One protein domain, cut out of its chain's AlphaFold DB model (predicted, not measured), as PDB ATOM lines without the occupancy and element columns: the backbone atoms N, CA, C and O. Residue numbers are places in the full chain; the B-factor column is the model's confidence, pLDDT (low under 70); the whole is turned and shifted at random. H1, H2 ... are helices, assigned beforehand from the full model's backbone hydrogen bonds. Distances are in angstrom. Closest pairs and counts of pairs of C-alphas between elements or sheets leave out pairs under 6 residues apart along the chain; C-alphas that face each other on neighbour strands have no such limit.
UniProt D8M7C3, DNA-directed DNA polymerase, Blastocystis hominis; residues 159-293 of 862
ATOM      1  N   ARG A 159     -53.485  22.455  28.120       88.25
ATOM      2  CA  ARG A 159     -52.640  21.319  28.552       88.25
ATOM      3  C   ARG A 159     -53.463  20.194  29.186       88.25
ATOM      4  O   ARG A 159     -53.247  19.027  28.882       88.25
ATOM      5  N   SER A 160     -54.390  20.547  30.073       86.19
ATOM      6  CA  SER A 160     -55.263  19.581  30.741       86.19
ATOM      7  C   SER A 160     -56.289  18.995  29.780       86.19
ATOM      8  O   SER A 160     -56.557  17.803  29.864       86.19
ATOM      9  N   ILE A 161     -56.836  19.805  28.868       85.88
ATOM     10  CA  ILE A 161     -57.788  19.340  27.856       85.88
ATOM     11  C   ILE A 161     -57.130  18.286  26.961       85.88
ATOM     12  O   ILE A 161     -57.655  17.186  26.841       85.88
ATOM     13  N   VAL A 162     -55.960  18.585  26.395       87.25
ATOM     14  CA  VAL A 162     -55.224  17.665  25.514       87.25
ATOM     15  C   VAL A 162     -54.913  16.361  26.244       87.25
ATOM     16  O   VAL A 162     -55.328  15.296  25.796       87.25
ATOM     17  N   ALA A 163     -54.287  16.442  27.422       85.31
ATOM     18  CA  ALA A 163     -53.884  15.257  28.178       85.31
ATOM     19  C   ALA A 163     -55.067  14.365  28.598       85.31
ATOM     20  O   ALA A 163     -54.920  13.150  28.691       85.31
ATOM     21  N   GLN A 164     -56.233  14.952  28.885       81.62
ATOM     22  CA  GLN A 164     -57.380  14.221  29.432       81.62
ATOM     23  C   GLN A 164     -58.398  13.801  28.372       81.62
ATOM     24  O   GLN A 164     -59.107  12.826  28.599       81.62
ATOM     25  N   THR A 165     -58.519  14.542  27.270       80.75
ATOM     26  CA  THR A 165     -59.492  14.274  26.202       80.75
ATOM     27  C   THR A 165     -58.867  13.497  25.059       80.75
ATOM     28  O   THR A 165     -59.435  12.496  24.639       80.75
ATOM     29  N   LEU A 166     -57.710  13.944  24.570       84.88
ATOM     30  CA  LEU A 166     -57.014  13.292  23.465       84.88
ATOM     31  C   LEU A 166     -56.097  12.182  24.003       84.88
ATOM     32  O   LEU A 166     -56.122  11.049  23.522       84.88
ATOM     33  N   GLY A 167     -55.343  12.488  25.065       82.56
ATOM     34  CA  GLY A 167     -54.426  11.554  25.717       82.56
ATOM     35  C   GLY A 167     -53.432  10.944  24.724       82.56
ATOM     36  O   GLY A 167     -53.003  11.606  23.781       82.56
ATOM     37  N   GLY A 168     -53.096   9.667  24.918       81.38
ATOM     38  CA  GLY A 168     -52.256   8.902  23.988       81.38
ATOM     39  C   GLY A 168     -53.000   8.319  22.781       81.38
ATOM     40  O   GLY A 168     -52.425   7.516  22.056       81.38
ATOM     41  N   ASN A 169     -54.281   8.652  22.569       84.31
ATOM     42  CA  ASN A 169     -55.032   8.129  21.430       84.31
ATOM     43  C   ASN A 169     -54.764   8.977  20.177       84.31
ATOM     44  O   ASN A 169     -55.398  10.009  19.956       84.31
ATOM     45  N   LEU A 170     -53.834   8.511  19.346       85.81
ATOM     46  CA  LEU A 170     -53.365   9.226  18.157       85.81
ATOM     47  C   LEU A 170     -54.440   9.412  17.079       85.81
ATOM     48  O   LEU A 170     -54.291  10.286  16.220       85.81
ATOM     49  N   ASP A 171     -55.518   8.630  17.104       86.25
ATOM     50  CA  ASP A 171     -56.625   8.754  16.147       86.25
ATOM     51  C   ASP A 171     -57.437  10.030  16.373       86.25
ATOM     52  O   ASP A 171     -58.113  10.508  15.465       86.25
ATOM     53  N   LEU A 172     -57.335  10.625  17.565       87.19
ATOM     54  CA  LEU A 172     -58.031  11.861  17.908       87.19
ATOM     55  C   LEU A 172     -57.309  13.126  17.418       87.19
ATOM     56  O   LEU A 172     -57.881  14.206  17.496       87.19
ATOM     57  N   TYR A 173     -56.087  13.011  16.886       90.06
ATOM     58  CA  TYR A 173     -55.252  14.141  16.446       90.06
ATOM     59  C   TYR A 173     -55.375  14.419  14.937       90.06
ATOM     60  O   TYR A 173     -54.378  14.653  14.246       90.06
ATOM     61  N   VAL A 174     -56.589  14.323  14.389       90.31
ATOM     62  CA  VAL A 174     -56.846  14.371  12.938       90.31
ATOM     63  C   VAL A 174     -56.403  15.703  12.332       90.31
ATOM     64  O   VAL A 174     -55.683  15.730  11.327       90.31
ATOM     65  N   HIS A 175     -56.806  16.820  12.938       90.56
ATOM     66  CA  HIS A 175     -56.463  18.154  12.462       90.56
ATOM     67  C   HIS A 175     -54.996  18.475  12.715       90.56
ATOM     68  O   HIS A 175     -54.349  19.030  11.826       90.56
ATOM     69  N   THR A 176     -54.451  18.081  13.867       91.19
ATOM     70  CA  THR A 176     -53.032  18.269  14.185       91.19
ATOM     71  C   THR A 176     -52.145  17.551  13.170       91.19
ATOM     72  O   THR A 176     -51.330  18.210  12.525       91.19
ATOM     73  N   LYS A 177     -52.369  16.255  12.903       90.38
ATOM     74  CA  LYS A 177     -51.631  15.499  11.870       90.38
ATOM     75  C   LYS A 177     -51.732  16.170  10.499       90.38
ATOM     76  O   LYS A 177     -50.723  16.442   9.849       90.38
ATOM     77  N   GLN A 178     -52.953  16.490  10.066       90.06
ATOM     78  CA  GLN A 178     -53.184  17.046   8.734       90.06
ATOM     79  C   GLN A 178     -52.522  18.419   8.541       90.06
ATOM     80  O   GLN A 178     -51.970  18.692   7.472       90.06
ATOM     81  N   GLN A 179     -52.621  19.309   9.530       90.06
ATOM     82  CA  GLN A 179     -52.108  20.673   9.406       90.06
ATOM     83  C   GLN A 179     -50.599  20.743   9.634       90.06
ATOM     84  O   GLN A 179     -49.939  21.507   8.935       90.06
ATOM     85  N   LEU A 180     -50.036  19.920  10.524       88.62
ATOM     86  CA  LEU A 180     -48.588  19.865  10.732       88.62
ATOM     87  C   LEU A 180     -47.841  19.261   9.551       88.62
ATOM     88  O   LEU A 180     -46.782  19.768   9.185       88.62
ATOM     89  N   ARG A 181     -48.406  18.238   8.903       89.94
ATOM     90  CA  ARG A 181     -47.854  17.713   7.653       89.94
ATOM     91  C   ARG A 181     -47.743  18.819   6.603       89.94
ATOM     92  O   ARG A 181     -46.660  19.079   6.090       89.94
ATOM     93  N   LYS A 182     -48.843  19.541   6.364       89.12
ATOM     94  CA  LYS A 182     -48.873  20.682   5.430       89.12
ATOM     95  C   LYS A 182     -47.921  21.800   5.844       89.12
ATOM     96  O   LYS A 182     -47.304  22.434   4.990       89.12
ATOM     97  N   TYR A 183     -47.821  22.063   7.146       89.25
ATOM     98  CA  TYR A 183     -46.874  23.017   7.702       89.25
ATOM     99  C   TYR A 183     -45.445  22.616   7.325       89.25
ATOM    100  O   TYR A 183     -44.788  23.380   6.626       89.25
ATOM    101  N   CYS A 184     -45.004  21.402   7.666       89.00
ATOM    102  CA  CYS A 184     -43.655  20.918   7.370       89.00
ATOM    103  C   CYS A 184     -43.354  20.940   5.863       89.00
ATOM    104  O   CYS A 184     -42.369  21.552   5.453       89.00
ATOM    105  N   GLU A 185     -44.254  20.387   5.041       89.50
ATOM    106  CA  GLU A 185     -44.134  20.365   3.576       89.50
ATOM    107  C   GLU A 185     -43.930  21.781   3.008       89.50
ATOM    108  O   GLU A 185     -43.018  22.022   2.220       89.50
ATOM    109  N   SER A 186     -44.721  22.756   3.467       88.75
ATOM    110  CA  SER A 186     -44.631  24.143   2.987       88.75
ATOM    111  C   SER A 186     -43.386  24.912   3.450       88.75
ATOM    112  O   SER A 186     -43.154  26.019   2.969       88.75
ATOM    113  N   ARG A 187     -42.603  24.363   4.389       88.25
ATOM    114  CA  ARG A 187     -41.321  24.926   4.854       88.25
ATOM    115  C   ARG A 187     -40.125  24.082   4.397       88.25
ATOM    116  O   ARG A 187     -39.013  24.317   4.854       88.25
ATOM    117  N   GLY A 188     -40.345  23.098   3.520       89.12
ATOM    118  CA  GLY A 188     -39.294  22.183   3.063       89.12
ATOM    119  C   GLY A 188     -38.754  21.268   4.168       89.12
ATOM    120  O   GLY A 188     -37.632  20.781   4.060       89.12
ATOM    121  N   LYS A 189     -39.527  21.051   5.239       88.12
ATOM    122  CA  LYS A 189     -39.153  20.206   6.378       88.12
ATOM    123  C   LYS A 189     -39.700  18.792   6.193       88.12
ATOM    124  O   LYS A 189     -40.788  18.607   5.646       88.12
ATOM    125  N   GLN A 190     -38.954  17.792   6.663       85.12
ATOM    126  CA  GLN A 190     -39.417  16.404   6.645       85.12
ATOM    127  C   GLN A 190     -40.598  16.214   7.604       85.12
ATOM    128  O   GLN A 190     -40.642  16.806   8.682       85.12
ATOM    129  N   TRP A 191     -41.552  15.375   7.207       86.31
ATOM    130  CA  TRP A 191     -42.669  14.948   8.045       86.31
ATOM    131  C   TRP A 191     -42.676  13.424   8.151       86.31
ATOM    132  O   TRP A 191     -42.611  12.735   7.133       86.31
ATOM    133  N   SER A 192     -42.811  12.921   9.375       86.69
ATOM    134  CA  SER A 192     -43.139  11.531   9.674       86.69
ATOM    135  C   SER A 192     -44.341  11.508  10.609       86.69
ATOM    136  O   SER A 192     -44.403  12.298  11.553       86.69
ATOM    137  N   ASP A 193     -45.271  10.581  10.383       81.62
ATOM    138  CA  ASP A 193     -46.423  10.406  11.269       81.62
ATOM    139  C   ASP A 193     -45.993  10.010  12.693       81.62
ATOM    140  O   ASP A 193     -46.703  10.328  13.640       81.62
ATOM    141  N   GLU A 194     -44.802   9.426  12.873       83.12
ATOM    142  CA  GLU A 194     -44.212   9.119  14.189       83.12
ATOM    143  C   GLU A 194     -43.923  10.375  15.028       83.12
ATOM    144  O   GLU A 194     -43.835  10.309  16.253       83.12
ATOM    145  N   TYR A 195     -43.797  11.549  14.400       83.88
ATOM    146  CA  TYR A 195     -43.567  12.796  15.133       83.88
ATOM    147  C   TYR A 195     -44.777  13.205  15.968       83.88
ATOM    148  O   TYR A 195     -44.616  13.978  16.912       83.88
ATOM    149  N   ILE A 196     -45.975  12.691  15.657       81.19
ATOM    150  CA  ILE A 196     -47.195  13.068  16.371       81.19
ATOM    151  C   ILE A 196     -47.120  12.728  17.860       81.19
ATOM    152  O   ILE A 196     -47.618  13.504  18.670       81.19
ATOM    153  N   ASP A 197     -46.434  11.644  18.229       82.62
ATOM    154  CA  ASP A 197     -46.268  11.215  19.621       82.62
ATOM    155  C   ASP A 197     -45.589  12.295  20.465       82.62
ATOM    156  O   ASP A 197     -45.940  12.499  21.630       82.62
ATOM    157  N   LEU A 198     -44.673  13.054  19.853       83.56
ATOM    158  CA  LEU A 198     -43.970  14.170  20.484       83.56
ATOM    159  C   LEU A 198     -44.863  15.399  20.688       83.56
ATOM    160  O   LEU A 198     -44.502  16.278  21.460       83.56
ATOM    161  N   LEU A 199     -46.008  15.461  20.011       81.38
ATOM    162  CA  LEU A 199     -46.877  16.635  19.901       81.38
ATOM    163  C   LEU A 199     -48.245  16.405  20.554       81.38
ATOM    164  O   LEU A 199     -49.155  17.217  20.414       81.38
ATOM    165  N   THR A 200     -48.392  15.309  21.301       81.50
ATOM    166  CA  THR A 200     -49.593  14.949  22.079       81.50
ATOM    167  C   THR A 200     -49.737  15.743  23.383       81.50
ATOM    168  O   THR A 200     -50.514  15.392  24.274       81.50
ATOM    169  N   ARG A 201     -48.980  16.833  23.537       85.31
ATOM    170  CA  ARG A 201     -48.990  17.689  24.724       85.31
ATOM    171  C   ARG A 201     -48.904  19.155  24.336       85.31
ATOM    172  O   ARG A 201     -48.441  19.516  23.264       85.31
ATOM    173  N   LYS A 202     -49.326  20.012  25.267       87.38
ATOM    174  CA  LYS A 202     -49.014  21.436  25.176       87.38
ATOM    175  C   LYS A 202     -47.515  21.636  25.389       87.38
ATOM    176  O   LYS A 202     -46.973  21.161  26.396       87.38
ATOM    177  N   GLU A 203     -46.900  22.367  24.472       88.81
ATOM    178  CA  GLU A 203     -45.474  22.656  24.497       88.81
ATOM    179  C   GLU A 203     -45.122  23.753  25.512       88.81
ATOM    180  O   GLU A 203     -45.960  24.608  25.821       88.81
ATOM    181  N   PRO A 204     -43.922  23.718  26.112       86.62
ATOM    182  CA  PRO A 204     -43.444  24.811  26.944       86.62
ATOM    183  C   PRO A 204     -43.055  26.016  26.074       86.62
ATOM    184  O   PRO A 204     -42.788  25.890  24.887       86.62
ATOM    185  N   MET A 205     -43.019  27.212  26.661       89.19
ATOM    186  CA  MET A 205     -42.622  28.429  25.948       89.19
ATOM    187  C   MET A 205     -41.813  29.340  26.867       89.19
ATOM    188  O   MET A 205     -42.151  29.525  28.036       89.19
ATOM    189  N   PHE A 206     -40.750  29.935  26.328       92.38
ATOM    190  CA  PHE A 206     -39.861  30.862  27.030       92.38
ATOM    191  C   PHE A 206     -40.341  32.317  26.904       92.38
ATOM    192  O   PHE A 206     -39.613  33.192  26.440       92.38
ATOM    193  N   TYR A 207     -41.578  32.584  27.341       88.12
ATOM    194  CA  TYR A 207     -42.254  33.881  27.173       88.12
ATOM    195  C   TYR A 207     -41.397  35.089  27.570       88.12
ATOM    196  O   TYR A 207     -41.332  36.061  26.827       88.12
ATOM    197  N   SER A 208     -40.692  35.009  28.701       87.12
ATOM    198  CA  SER A 208     -39.886  36.104  29.259       87.12
ATOM    199  C   SER A 208     -38.713  36.537  28.360       87.12
ATOM    200  O   SER A 208     -38.156  37.624  28.541       87.12
ATOM    201  N   LEU A 209     -38.312  35.694  27.398       91.94
ATOM    202  CA  LEU A 209     -37.247  35.993  26.437       91.94
ATOM    203  C   LEU A 209     -37.776  36.605  25.129       91.94
ATOM    204  O   LEU A 209     -37.020  37.303  24.456       91.94
ATOM    205  N   ILE A 210     -39.052  36.391  24.786       90.44
ATOM    206  CA  ILE A 210     -39.685  36.984  23.600       90.44
ATOM    207  C   ILE A 210     -40.153  38.398  23.953       90.44
ATOM    208  O   ILE A 210     -41.233  38.590  24.509       90.44
ATOM    209  N   LYS A 211     -39.310  39.394  23.669       88.50
ATOM    210  CA  LYS A 211     -39.563  40.804  24.033       88.50
ATOM    211  C   LYS A 211     -39.934  41.692  22.855       88.50
ATOM    212  O   LYS A 211     -40.503  42.755  23.070       88.50
ATOM    213  N   SER A 212     -39.589  41.259  21.650       91.44
ATOM    214  CA  SER A 212     -39.946  41.923  20.402       91.44
ATOM    215  C   SER A 212     -39.908  40.938  19.237       91.44
ATOM    216  O   SER A 212     -39.360  39.836  19.355       91.44
ATOM    217  N   TYR A 213     -40.434  41.339  18.087       92.06
ATOM    218  CA  TYR A 213     -40.360  40.597  16.840       92.06
ATOM    219  C   TYR A 213     -38.904  40.311  16.447       92.06
ATOM    220  O   TYR A 213     -38.595  39.209  15.999       92.06
ATOM    221  N   ASP A 214     -37.979  41.237  16.718       93.06
ATOM    222  CA  ASP A 214     -36.549  41.047  16.448       93.06
ATOM    223  C   ASP A 214     -35.935  39.894  17.249       93.06
ATOM    224  O   ASP A 214     -35.078  39.171  16.735       93.06
ATOM    225  N   THR A 215     -36.395  39.662  18.486       94.50
ATOM    226  CA  THR A 215     -35.895  38.540  19.302       94.50
ATOM    227  C   THR A 215     -36.188  37.176  18.673       94.50
ATOM    228  O   THR A 215     -35.465  36.214  18.937       94.50
ATOM    229  N   LEU A 216     -37.179  37.087  17.777       94.56
ATOM    230  CA  LEU A 216     -37.502  35.863  17.043       94.56
ATOM    231  C   LEU A 216     -36.393  35.443  16.067       94.56
ATOM    232  O   LEU A 216     -36.323  34.271  15.704       94.56
ATOM    233  N   ASN A 217     -35.494  36.351  15.677       95.25
ATOM    234  CA  ASN A 217     -34.377  36.036  14.781       95.25
ATOM    235  C   ASN A 217     -33.217  35.308  15.481       95.25
ATOM    236  O   ASN A 217     -32.266  34.894  14.819       95.25
ATOM    237  N   ASN A 218     -33.267  35.145  16.806       95.50
ATOM    238  CA  ASN A 218     -32.209  34.473  17.551       95.50
ATOM    239  C   ASN A 218     -32.114  32.988  17.157       95.50
ATOM    240  O   ASN A 218     -33.123  32.284  17.089       95.50
ATOM    241  N   THR A 219     -30.896  32.519  16.891       95.69
ATOM    242  CA  THR A 219     -30.594  31.162  16.407       95.69
ATOM    243  C   THR A 219     -30.094  30.219  17.498       95.69
ATOM    244  O   THR A 219     -29.996  29.012  17.284       95.69
ATOM    245  N   VAL A 220     -29.770  30.745  18.681       94.19
ATOM    246  CA  VAL A 220     -29.202  29.972  19.785       94.19
ATOM    247  C   VAL A 220     -30.326  29.520  20.701       94.19
ATOM    248  O   VAL A 220     -31.027  30.349  21.279       94.19
ATOM    249  N   ILE A 221     -30.488  28.208  20.868       93.75
ATOM    250  CA  ILE A 221     -31.458  27.662  21.821       93.75
ATOM    251  C   ILE A 221     -31.177  28.229  23.228       93.75
ATOM    252  O   ILE A 221     -30.032  28.166  23.692       93.75
ATOM    253  N   PRO A 222     -32.172  28.828  23.909       94.25
ATOM    254  CA  PRO A 222     -31.941  29.417  25.220       94.25
ATOM    255  C   PRO A 222     -31.572  28.327  26.222       94.25
ATOM    256  O   PRO A 222     -32.123  27.232  26.182       94.25
ATOM    257  N   SER A 223     -30.659  28.627  27.145       94.75
ATOM    258  CA  SER A 223     -30.329  27.706  28.233       94.75
ATOM    259  C   SER A 223     -31.475  27.612  29.243       94.75
ATOM    260  O   SER A 223     -32.201  28.581  29.477       94.75
ATOM    261  N   ARG A 224     -31.592  26.478  29.945       94.62
ATOM    262  CA  ARG A 224     -32.630  26.276  30.976       94.62
ATOM    263  C   ARG A 224     -32.648  27.383  32.041       94.62
ATOM    264  O   ARG A 224     -33.718  27.782  32.486       94.62
ATOM    265  N   LYS A 225     -31.474  27.911  32.410       92.75
ATOM    266  CA  LYS A 225     -31.330  29.013  33.380       92.75
ATOM    267  C   LYS A 225     -31.941  30.331  32.891       92.75
ATOM    268  O   LYS A 225     -32.320  31.155  33.713       92.75
ATOM    269  N   GLN A 226     -32.028  30.534  31.576       92.25
ATOM    270  CA  GLN A 226     -32.659  31.710  30.967       92.25
ATOM    271  C   GLN A 226     -34.177  31.538  30.830       92.25
ATOM    272  O   GLN A 226     -34.910  32.525  30.824       92.25
ATOM    273  N   CYS A 227     -34.659  30.298  30.750       92.00
ATOM    274  CA  CYS A 227     -36.076  29.961  30.632       92.00
ATOM    275  C   CYS A 227     -36.812  30.079  31.980       92.00
ATOM    276  O   CYS A 227     -37.286  29.082  32.522       92.00
ATOM    277  N   ILE A 228     -36.896  31.291  32.532       88.06
ATOM    278  CA  ILE A 228     -37.616  31.580  33.780       88.06
ATOM    279  C   ILE A 228     -39.057  31.981  33.451       88.06
ATOM    280  O   ILE A 228     -39.281  32.912  32.678       88.06
ATOM    281  N   ASP A 229     -40.037  31.308  34.054       85.06
ATOM    282  CA  ASP A 229     -41.448  31.712  33.996       85.06
ATOM    283  C   ASP A 229     -41.611  32.995  34.817       85.06
ATOM    284  O   ASP A 229     -41.510  32.942  36.031       85.06
ATOM    285  N   ASP A 230     -41.869  34.150  34.206       78.12
ATOM    286  CA  ASP A 230     -41.949  35.416  34.947       78.12
ATOM    287  C   ASP A 230     -43.035  35.447  36.035       78.12
ATOM    288  O   ASP A 230     -42.921  36.214  36.992       78.12
ATOM    289  N   MET A 231     -44.078  34.625  35.908       78.94
ATOM    290  CA  MET A 231     -45.220  34.578  36.821       78.94
ATOM    291  C   MET A 231     -44.947  33.693  38.037       78.94
ATOM    292  O   MET A 231     -45.385  34.014  39.141       78.94
ATOM    293  N   LYS A 232     -44.222  32.584  37.847       76.75
ATOM    294  CA  LYS A 232     -43.804  31.674  38.935       76.75
ATOM    295  C   LYS A 232     -42.396  31.974  39.450       76.75
ATOM    296  O   LYS A 232     -42.046  31.573  40.550       76.75
ATOM    297  N   GLY A 233     -41.605  32.664  38.636       75.75
ATOM    298  CA  GLY A 233     -40.154  32.844  38.686       75.75
ATOM    299  C   GLY A 233     -39.361  31.575  38.986       75.75
ATOM    300  O   GLY A 233     -38.333  31.627  39.657       75.75
ATOM    301  N   GLU A 234     -39.853  30.449  38.491       83.81
ATOM    302  CA  GLU A 234     -39.166  29.164  38.494       83.81
ATOM    303  C   GLU A 234     -38.542  28.945  37.113       83.81
ATOM    304  O   GLU A 234     -39.080  29.395  36.096       83.81
ATOM    305  N   MET A 235     -37.404  28.251  37.071       89.56
ATOM    306  CA  MET A 235     -36.871  27.754  35.804       89.56
ATOM    307  C   MET A 235     -37.843  26.742  35.203       89.56
ATOM    308  O   MET A 235     -38.480  25.976  35.930       89.56
ATOM    309  N   MET A 236     -37.878  26.677  33.874       91.75
ATOM    310  CA  MET A 236     -38.556  25.614  33.145       91.75
ATOM    311  C   MET A 236     -38.175  24.241  33.740       91.75
ATOM    312  O   MET A 236     -36.985  23.997  34.001       91.75
ATOM    313  N   PRO A 237     -39.149  23.349  33.999       92.56
ATOM    314  CA  PRO A 237     -38.877  21.980  34.424       92.56
ATOM    315  C   PRO A 237     -37.901  21.276  33.476       92.56
ATOM    316  O   PRO A 237     -37.871  21.563  32.279       92.56
ATOM    317  N   GLN A 238     -37.073  20.375  34.012       93.75
ATOM    318  CA  GLN A 238     -36.039  19.700  33.216       93.75
ATOM    319  C   GLN A 238     -36.656  18.898  32.062       93.75
ATOM    320  O   GLN A 238     -36.189  19.006  30.936       93.75
ATOM    321  N   ASP A 239     -37.742  18.170  32.330       93.19
ATOM    322  CA  ASP A 239     -38.462  17.376  31.330       93.19
ATOM    323  C   ASP A 239     -39.056  18.243  30.208       93.19
ATOM    324  O   ASP A 239     -39.018  17.861  29.041       93.19
ATOM    325  N   GLU A 240     -39.574  19.430  30.544       91.81
ATOM    326  CA  GLU A 240     -40.093  20.390  29.565       91.81
ATOM    327  C   GLU A 240     -38.966  20.969  28.702       91.81
ATOM    328  O   GLU A 240     -39.100  21.051  27.480       91.81
ATOM    329  N   TYR A 241     -37.832  21.302  29.318       94.75
ATOM    330  CA  TYR A 241     -36.667  21.808  28.601       94.75
ATOM    331  C   TYR A 241     -36.080  20.762  27.642       94.75
ATOM    332  O   TYR A 241     -35.827  21.065  26.476       94.75
ATOM    333  N   ASP A 242     -35.910  19.522  28.100       94.50
ATOM    334  CA  ASP A 242     -35.377  18.434  27.274       94.50
ATOM    335  C   ASP A 242     -36.302  18.115  26.096       94.50
ATOM    336  O   ASP A 242     -35.838  17.875  24.978       94.50
ATOM    337  N   HIS A 243     -37.615  18.179  26.321       92.38
ATOM    338  CA  HIS A 243     -38.612  18.006  25.269       92.38
ATOM    339  C   HIS A 243     -38.558  19.136  24.229       92.38
ATOM    340  O   HIS A 243     -38.526  18.857  23.031       92.38
ATOM    341  N   MET A 244     -38.423  20.396  24.659       93.44
ATOM    342  CA  MET A 244     -38.196  21.532  23.755       93.44
ATOM    343  C   MET A 244     -36.934  21.335  22.900       93.44
ATOM    344  O   MET A 244     -36.980  21.519  21.684       93.44
ATOM    345  N   VAL A 245     -35.814  20.925  23.509       94.38
ATOM    346  CA  VAL A 245     -34.551  20.644  22.799       94.38
ATOM    347  C   VAL A 245     -34.732  19.510  21.786       94.38
ATOM    348  O   VAL A 245     -34.192  19.574  20.679       94.38
ATOM    349  N   LYS A 246     -35.494  18.469  22.142       93.12
ATOM    350  CA  LYS A 246     -35.814  17.358  21.240       93.12
ATOM    351  C   LYS A 246     -36.605  17.845  20.028       93.12
ATOM    352  O   LYS A 246     -36.190  17.567  18.908       93.12
ATOM    353  N   LEU A 247     -37.667  18.627  20.234       91.00
ATOM    354  CA  LEU A 247     -38.452  19.217  19.143       91.00
ATOM    355  C   LEU A 247     -37.608  20.112  18.240       91.00
ATOM    356  O   LEU A 247     -37.719  20.024  17.018       91.00
ATOM    357  N   TRP A 248     -36.724  20.918  18.834       92.69
ATOM    358  CA  TRP A 248     -35.801  21.778  18.098       92.69
ATOM    359  C   TRP A 248     -34.960  20.992  17.092       92.69
ATOM    360  O   TRP A 248     -34.808  21.408  15.945       92.69
ATOM    361  N   LYS A 249     -34.452  19.827  17.510       92.38
ATOM    362  CA  LYS A 249     -33.676  18.922  16.654       92.38
ATOM    363  C   LYS A 249     -34.557  18.195  15.638       92.38
ATOM    364  O   LYS A 249     -34.205  18.150  14.466       92.38
ATOM    365  N   THR A 250     -35.690  17.640  16.069       90.50
ATOM    366  CA  THR A 250     -36.583  16.838  15.215       90.50
ATOM    367  C   THR A 250     -37.168  17.647  14.058       90.50
ATOM    368  O   THR A 250     -37.221  17.147  12.940       90.50
ATOM    369  N   PHE A 251     -37.567  18.897  14.300       90.38
ATOM    370  CA  PHE A 251     -38.171  19.772  13.287       90.38
ATOM    371  C   PHE A 251     -37.163  20.703  12.601       90.38
ATOM    372  O   PHE A 251     -37.568  21.688  11.979       90.38
ATOM    373  N   ASP A 252     -35.866  20.422  12.744       92.31
ATOM    374  CA  ASP A 252     -34.765  21.224  12.206       92.31
ATOM    375  C   ASP A 252     -34.981  22.739  12.396       92.31
ATOM    376  O   ASP A 252     -34.991  23.526  11.449       92.31
ATOM    377  N   ILE A 253     -35.280  23.141  13.634       93.81
ATOM    378  CA  ILE A 253     -35.624  24.524  13.973       93.81
ATOM    379  C   ILE A 253     -34.357  25.380  13.935       93.81
ATOM    380  O   ILE A 253     -33.338  25.033  14.537       93.81
ATOM    381  N   LYS A 254     -34.403  26.514  13.229       94.69
ATOM    382  CA  LYS A 254     -33.237  27.406  13.071       94.69
ATOM    383  C   LYS A 254     -33.291  28.660  13.926       94.69
ATOM    384  O   LYS A 254     -32.243  29.200  14.263       94.69
ATOM    385  N   THR A 255     -34.487  29.125  14.267       96.25
ATOM    386  CA  THR A 255     -34.687  30.389  14.981       96.25
ATOM    387  C   THR A 255     -35.763  30.266  16.051       96.25
ATOM    388  O   THR A 255     -36.626  29.385  16.001       96.25
ATOM    389  N   TRP A 256     -35.754  31.192  17.011       96.19
ATOM    390  CA  TRP A 256     -36.827  31.340  17.995       96.19
ATOM    391  C   TRP A 256     -38.181  31.569  17.315       96.19
ATOM    392  O   TRP A 256     -39.190  31.055  17.786       96.19
ATOM    393  N   GLY A 257     -38.201  32.267  16.177       94.38
ATOM    394  CA  GLY A 257     -39.387  32.490  15.354       94.38
ATOM    395  C   GLY A 257     -39.978  31.209  14.779       94.38
ATOM    396  O   GLY A 257     -41.194  31.037  14.820       94.38
ATOM    397  N   GLU A 258     -39.148  30.282  14.301       93.62
ATOM    398  CA  GLU A 258     -39.629  28.978  13.835       93.62
ATOM    399  C   GLU A 258     -40.223  28.143  14.975       93.62
ATOM    400  O   GLU A 258     -41.283  27.538  14.800       93.62
ATOM    401  N   TYR A 259     -39.589  28.148  16.154       94.00
ATOM    402  CA  TYR A 259     -40.140  27.487  17.341       94.00
ATOM    403  C   TYR A 259     -41.463  28.118  17.782       94.00
ATOM    404  O   TYR A 259     -42.435  27.411  18.039       94.00
ATOM    405  N   TYR A 260     -41.519  29.450  17.824       93.06
ATOM    406  CA  TYR A 260     -42.715  30.210  18.179       93.06
ATOM    407  C   TYR A 260     -43.869  29.957  17.201       93.06
ATOM    408  O   TYR A 260     -45.022  29.822  17.609       93.06
ATOM    409  N   GLU A 261     -43.572  29.849  15.906       92.06
ATOM    410  CA  GLU A 261     -44.558  29.496  14.889       92.06
ATOM    411  C   GLU A 261     -45.100  28.078  15.111       92.06
ATOM    412  O   GLU A 261     -46.315  27.908  15.200       92.06
ATOM    413  N   LEU A 262     -44.221  27.081  15.280       90.88
ATOM    414  CA  LEU A 262     -44.621  25.700  15.568       90.88
ATOM    415  C   LEU A 262     -45.467  25.611  16.847       90.88
ATOM    416  O   LEU A 262     -46.519  24.975  16.839       90.88
ATOM    417  N   TYR A 263     -45.050  26.298  17.913       92.38
ATOM    418  CA  TYR A 263     -45.782  26.384  19.176       92.38
ATOM    419  C   TYR A 263     -47.223  26.876  18.970       92.38
ATOM    420  O   TYR A 263     -48.168  26.247  19.444       92.38
ATOM    421  N   ASN A 264     -47.412  27.975  18.230       91.31
ATOM    422  CA  ASN A 264     -48.746  28.535  17.992       91.31
ATOM    423  C   ASN A 264     -49.608  27.627  17.113       91.31
ATOM    424  O   ASN A 264     -50.810  27.501  17.346       91.31
ATOM    425  N   VAL A 265     -49.004  26.973  16.115       91.25
ATOM    426  CA  VAL A 265     -49.709  25.992  15.281       91.25
ATOM    427  C   VAL A 265     -50.217  24.837  16.138       91.25
ATOM    428  O   VAL A 265     -51.394  24.502  16.038       91.25
ATOM    429  N   LEU A 266     -49.373  24.290  17.017       90.88
ATOM    430  CA  LEU A 266     -49.749  23.214  17.933       90.88
ATOM    431  C   LEU A 266     -50.861  23.638  18.889       90.88
ATOM    432  O   LEU A 266     -51.859  22.933  18.999       90.88
ATOM    433  N   ASP A 267     -50.742  24.802  19.535       91.62
ATOM    434  CA  ASP A 267     -51.770  25.294  20.459       91.62
ATOM    435  C   ASP A 267     -53.145  25.405  19.759       91.62
ATOM    436  O   ASP A 267     -54.170  25.018  20.328       91.62
ATOM    437  N   VAL A 268     -53.179  25.861  18.499       92.00
ATOM    438  CA  VAL A 268     -54.418  25.984  17.711       92.00
ATOM    439  C   VAL A 268     -54.949  24.625  17.248       92.00
ATOM    440  O   VAL A 268     -56.149  24.369  17.380       92.00
ATOM    441  N   THR A 269     -54.105  23.741  16.709       92.31
ATOM    442  CA  THR A 269     -54.574  22.454  16.167       92.31
ATOM    443  C   THR A 269     -54.968  21.474  17.266       92.31
ATOM    444  O   THR A 269     -55.986  20.800  17.129       92.31
ATOM    445  N   LEU A 270     -54.243  21.462  18.389       92.69
ATOM    446  CA  LEU A 270     -54.598  20.674  19.570       92.69
ATOM    447  C   LEU A 270     -55.935  21.122  20.159       92.69
ATOM    448  O   LEU A 270     -56.758  20.294  20.551       92.69
ATOM    449  N   MET A 271     -56.177  22.437  20.197       92.31
ATOM    450  CA  MET A 271     -57.474  22.970  20.602       92.31
ATOM    451  C   MET A 271     -58.572  22.564  19.612       92.31
ATOM    452  O   MET A 271     -59.668  22.230  20.054       92.31
ATOM    453  N   ALA A 272     -58.299  22.566  18.304       92.50
ATOM    454  CA  ALA A 272     -59.264  22.138  17.292       92.50
ATOM    455  C   ALA A 272     -59.653  20.660  17.466       92.50
ATOM    456  O   ALA A 272     -60.840  20.369  17.585       92.50
ATOM    457  N   ASP A 273     -58.679  19.753  17.582       92.19
ATOM    458  CA  ASP A 273     -58.926  18.322  17.817       92.19
ATOM    459  C   ASP A 273     -59.712  18.084  19.114       92.19
ATOM    460  O   ASP A 273     -60.721  17.374  19.136       92.19
ATOM    461  N   ALA A 274     -59.311  18.749  20.200       90.12
ATOM    462  CA  ALA A 274     -60.019  18.657  21.470       90.12
ATOM    463  C   ALA A 274     -61.454  19.202  21.398       90.12
ATOM    464  O   ALA A 274     -62.366  18.639  22.013       90.12
ATOM    465  N   PHE A 275     -61.669  20.301  20.672       90.06
ATOM    466  CA  PHE A 275     -62.989  20.903  20.523       90.06
ATOM    467  C   PHE A 275     -63.897  20.070  19.613       90.06
ATOM    468  O   PHE A 275     -65.079  19.930  19.916       90.06
ATOM    469  N   GLU A 276     -63.369  19.447  18.559       90.38
ATOM    470  CA  GLU A 276     -64.122  18.500  17.729       90.38
ATOM    471  C   GLU A 276     -64.514  17.249  18.512       90.38
ATOM    472  O   GLU A 276     -65.684  16.858  18.503       90.38
ATOM    473  N   HIS A 277     -63.588  16.677  19.290       86.88
ATOM    474  CA  HIS A 277     -63.929  15.587  20.202       86.88
ATOM    475  C   HIS A 277     -65.043  16.008  21.173       86.88
ATOM    476  O   HIS A 277     -65.994  15.256  21.415       86.88
ATOM    477  N   PHE A 278     -64.963  17.232  21.708       85.81
ATOM    478  CA  PHE A 278     -66.007  17.790  22.564       85.81
ATOM    479  C   PHE A 278     -67.357  17.888  21.840       85.81
ATOM    480  O   PHE A 278     -68.350  17.405  22.384       85.81
ATOM    481  N   ARG A 279     -67.394  18.421  20.609       88.56
ATOM    482  CA  ARG A 279     -68.603  18.512  19.769       88.56
ATOM    483  C   ARG A 279     -69.239  17.146  19.533       88.56
ATOM    484  O   ARG A 279     -70.430  16.981  19.808       88.56
ATOM    485  N   VAL A 280     -68.451  16.161  19.098       86.94
ATOM    486  CA  VAL A 280     -68.909  14.779  18.874       86.94
ATOM    487  C   VAL A 280     -69.459  14.181  20.167       86.94
ATOM    488  O   VAL A 280     -70.558  13.628  20.177       86.94
ATOM    489  N   THR A 281     -68.747  14.357  21.284       82.12
ATOM    490  CA  THR A 281     -69.172  13.865  22.606       82.12
ATOM    491  C   THR A 281     -70.531  14.442  22.999       82.12
ATOM    492  O   THR A 281     -71.438  13.700  23.376       82.12
ATOM    493  N   THR A 282     -70.712  15.759  22.875       81.25
ATOM    494  CA  THR A 282     -71.976  16.435  23.207       81.25
ATOM    495  C   THR A 282     -73.112  16.076  22.256       81.25
ATOM    496  O   THR A 282     -74.245  15.896  22.708       81.25
ATOM    497  N   LEU A 283     -72.819  15.905  20.966       84.38
ATOM    498  CA  LEU A 283     -73.800  15.489  19.971       84.38
ATOM    499  C   LEU A 283     -74.289  14.069  20.267       84.38
ATOM    500  O   LEU A 283     -75.491  13.841  20.348       84.38
ATOM    501  N   ASN A 284     -73.375  13.141  20.550       80.56
ATOM    502  CA  ASN A 284     -73.714  11.770  20.931       80.56
ATOM    503  C   ASN A 284     -74.443  11.712  22.282       80.56
ATOM    504  O   ASN A 284     -75.368  10.925  22.471       80.56
ATOM    505  N   ALA A 285     -74.038  12.547  23.243       73.75
ATOM    506  CA  ALA A 285     -74.598  12.524  24.587       73.75
ATOM    507  C   ALA A 285     -75.992  13.154  24.682       73.75
ATOM    508  O   ALA A 285     -76.780  12.703  25.520       73.75
ATOM    509  N   PHE A 286     -76.269  14.193  23.887       76.94
ATOM    510  CA  PHE A 286     -77.433  15.067  24.060       76.94
ATOM    511  C   PHE A 286     -78.195  15.389  22.762       76.94
ATOM    512  O   PHE A 286     -79.339  15.860  22.807       76.94
ATOM    513  N   GLY A 287     -77.587  15.144  21.602       77.00
ATOM    514  CA  GLY A 287     -78.124  15.529  20.299       77.00
ATOM    515  C   GLY A 287     -78.033  17.030  20.024       77.00
ATOM    516  O   GLY A 287     -78.895  17.554  19.325       77.00
ATOM    517  N   VAL A 288     -77.053  17.734  20.607       79.81
ATOM    518  CA  VAL A 288     -76.806  19.163  20.343       79.81
ATOM    519  C   VAL A 288     -75.342  19.413  20.002       79.81
ATOM    520  O   VAL A 288     -74.457  18.777  20.573       79.81
ATOM    521  N   ASP A 289     -75.098  20.384  19.122       84.31
ATOM    522  CA  ASP A 289     -73.754  20.889  18.842       84.31
ATOM    523  C   ASP A 289     -73.453  22.119  19.732       84.31
ATOM    524  O   ASP A 289     -74.194  23.112  19.691       84.31
ATOM    525  N   PRO A 290     -72.386  22.081  20.551       83.44
ATOM    526  CA  PRO A 290     -72.027  23.148  21.474       83.44
ATOM    527  C   PRO A 290     -71.630  24.446  20.758       83.44
ATOM    528  O   PRO A 290     -71.674  25.506  21.383       83.44
ATOM    529  N   MET A 291     -71.303  24.413  19.459       84.19
ATOM    530  CA  MET A 291     -70.969  25.614  18.681       84.19
ATOM    531  C   MET A 291     -72.117  26.626  18.577       84.19
ATOM    532  O   MET A 291     -71.875  27.825  18.387       84.19
ATOM    533  N   HIS A 292     -73.362  26.177  18.748       84.44
ATOM    534  CA  HIS A 292     -74.543  27.045  18.755       84.44
ATOM    535  C   HIS A 292     -74.726  27.828  20.063       84.44
ATOM    536  O   HIS A 292     -75.626  28.662  20.163       84.44
ATOM    537  N   TYR A 293     -73.867  27.598  21.058       84.38
ATOM    538  CA  TYR A 293     -73.942  28.229  22.368       84.38
ATOM    539  C   TYR A 293     -72.712  29.103  22.627       84.38
ATOM    540  O   TYR A 293     -71.619  28.852  22.121       84.38
TER     541      TYR A 293
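What this domain is: This is residues 159 to 293 of the 862 residues of the protein "DNA-directed DNA polymerase" of Blastocystis hominis (UniProt D8M7C3). One long helix, H6, is the spine; H1 and H2 pack on its middle, H4 on its beginning, with H3 and H5 near. The printed part has 135 residues, helices H1 to H6 in order and no named strand: all helix. It is only just compact, close to loose, with a radius of gyration of the C-alphas of 16.5 A, spanning 50 by 37 by 26 A.

How they stand to each other: Along the hub, H6, residues 256 to 286, residues 265 to 273 alone touch H2, residues 174 to 186, opposite ways at a shallow tilt of 25 degrees; C-alphas 176 and 269 are closest, 4.9 A. H3, residues 193 to 199, and H4, residues 213 to 217, have 0 of 3 and 0 of 1 O i to N i+4 pairs within hydrogen-bond range, but 3 of 4 and 2 of 2 O i to N i+3.

Where its parts are: Find C-alpha 256 at (-36.827, 31.340, 17.995); H6 runs 44.2 A to C-alpha 286 at (-77.433, 15.067, 24.060).

The domain as a whole: The printed part has no cut.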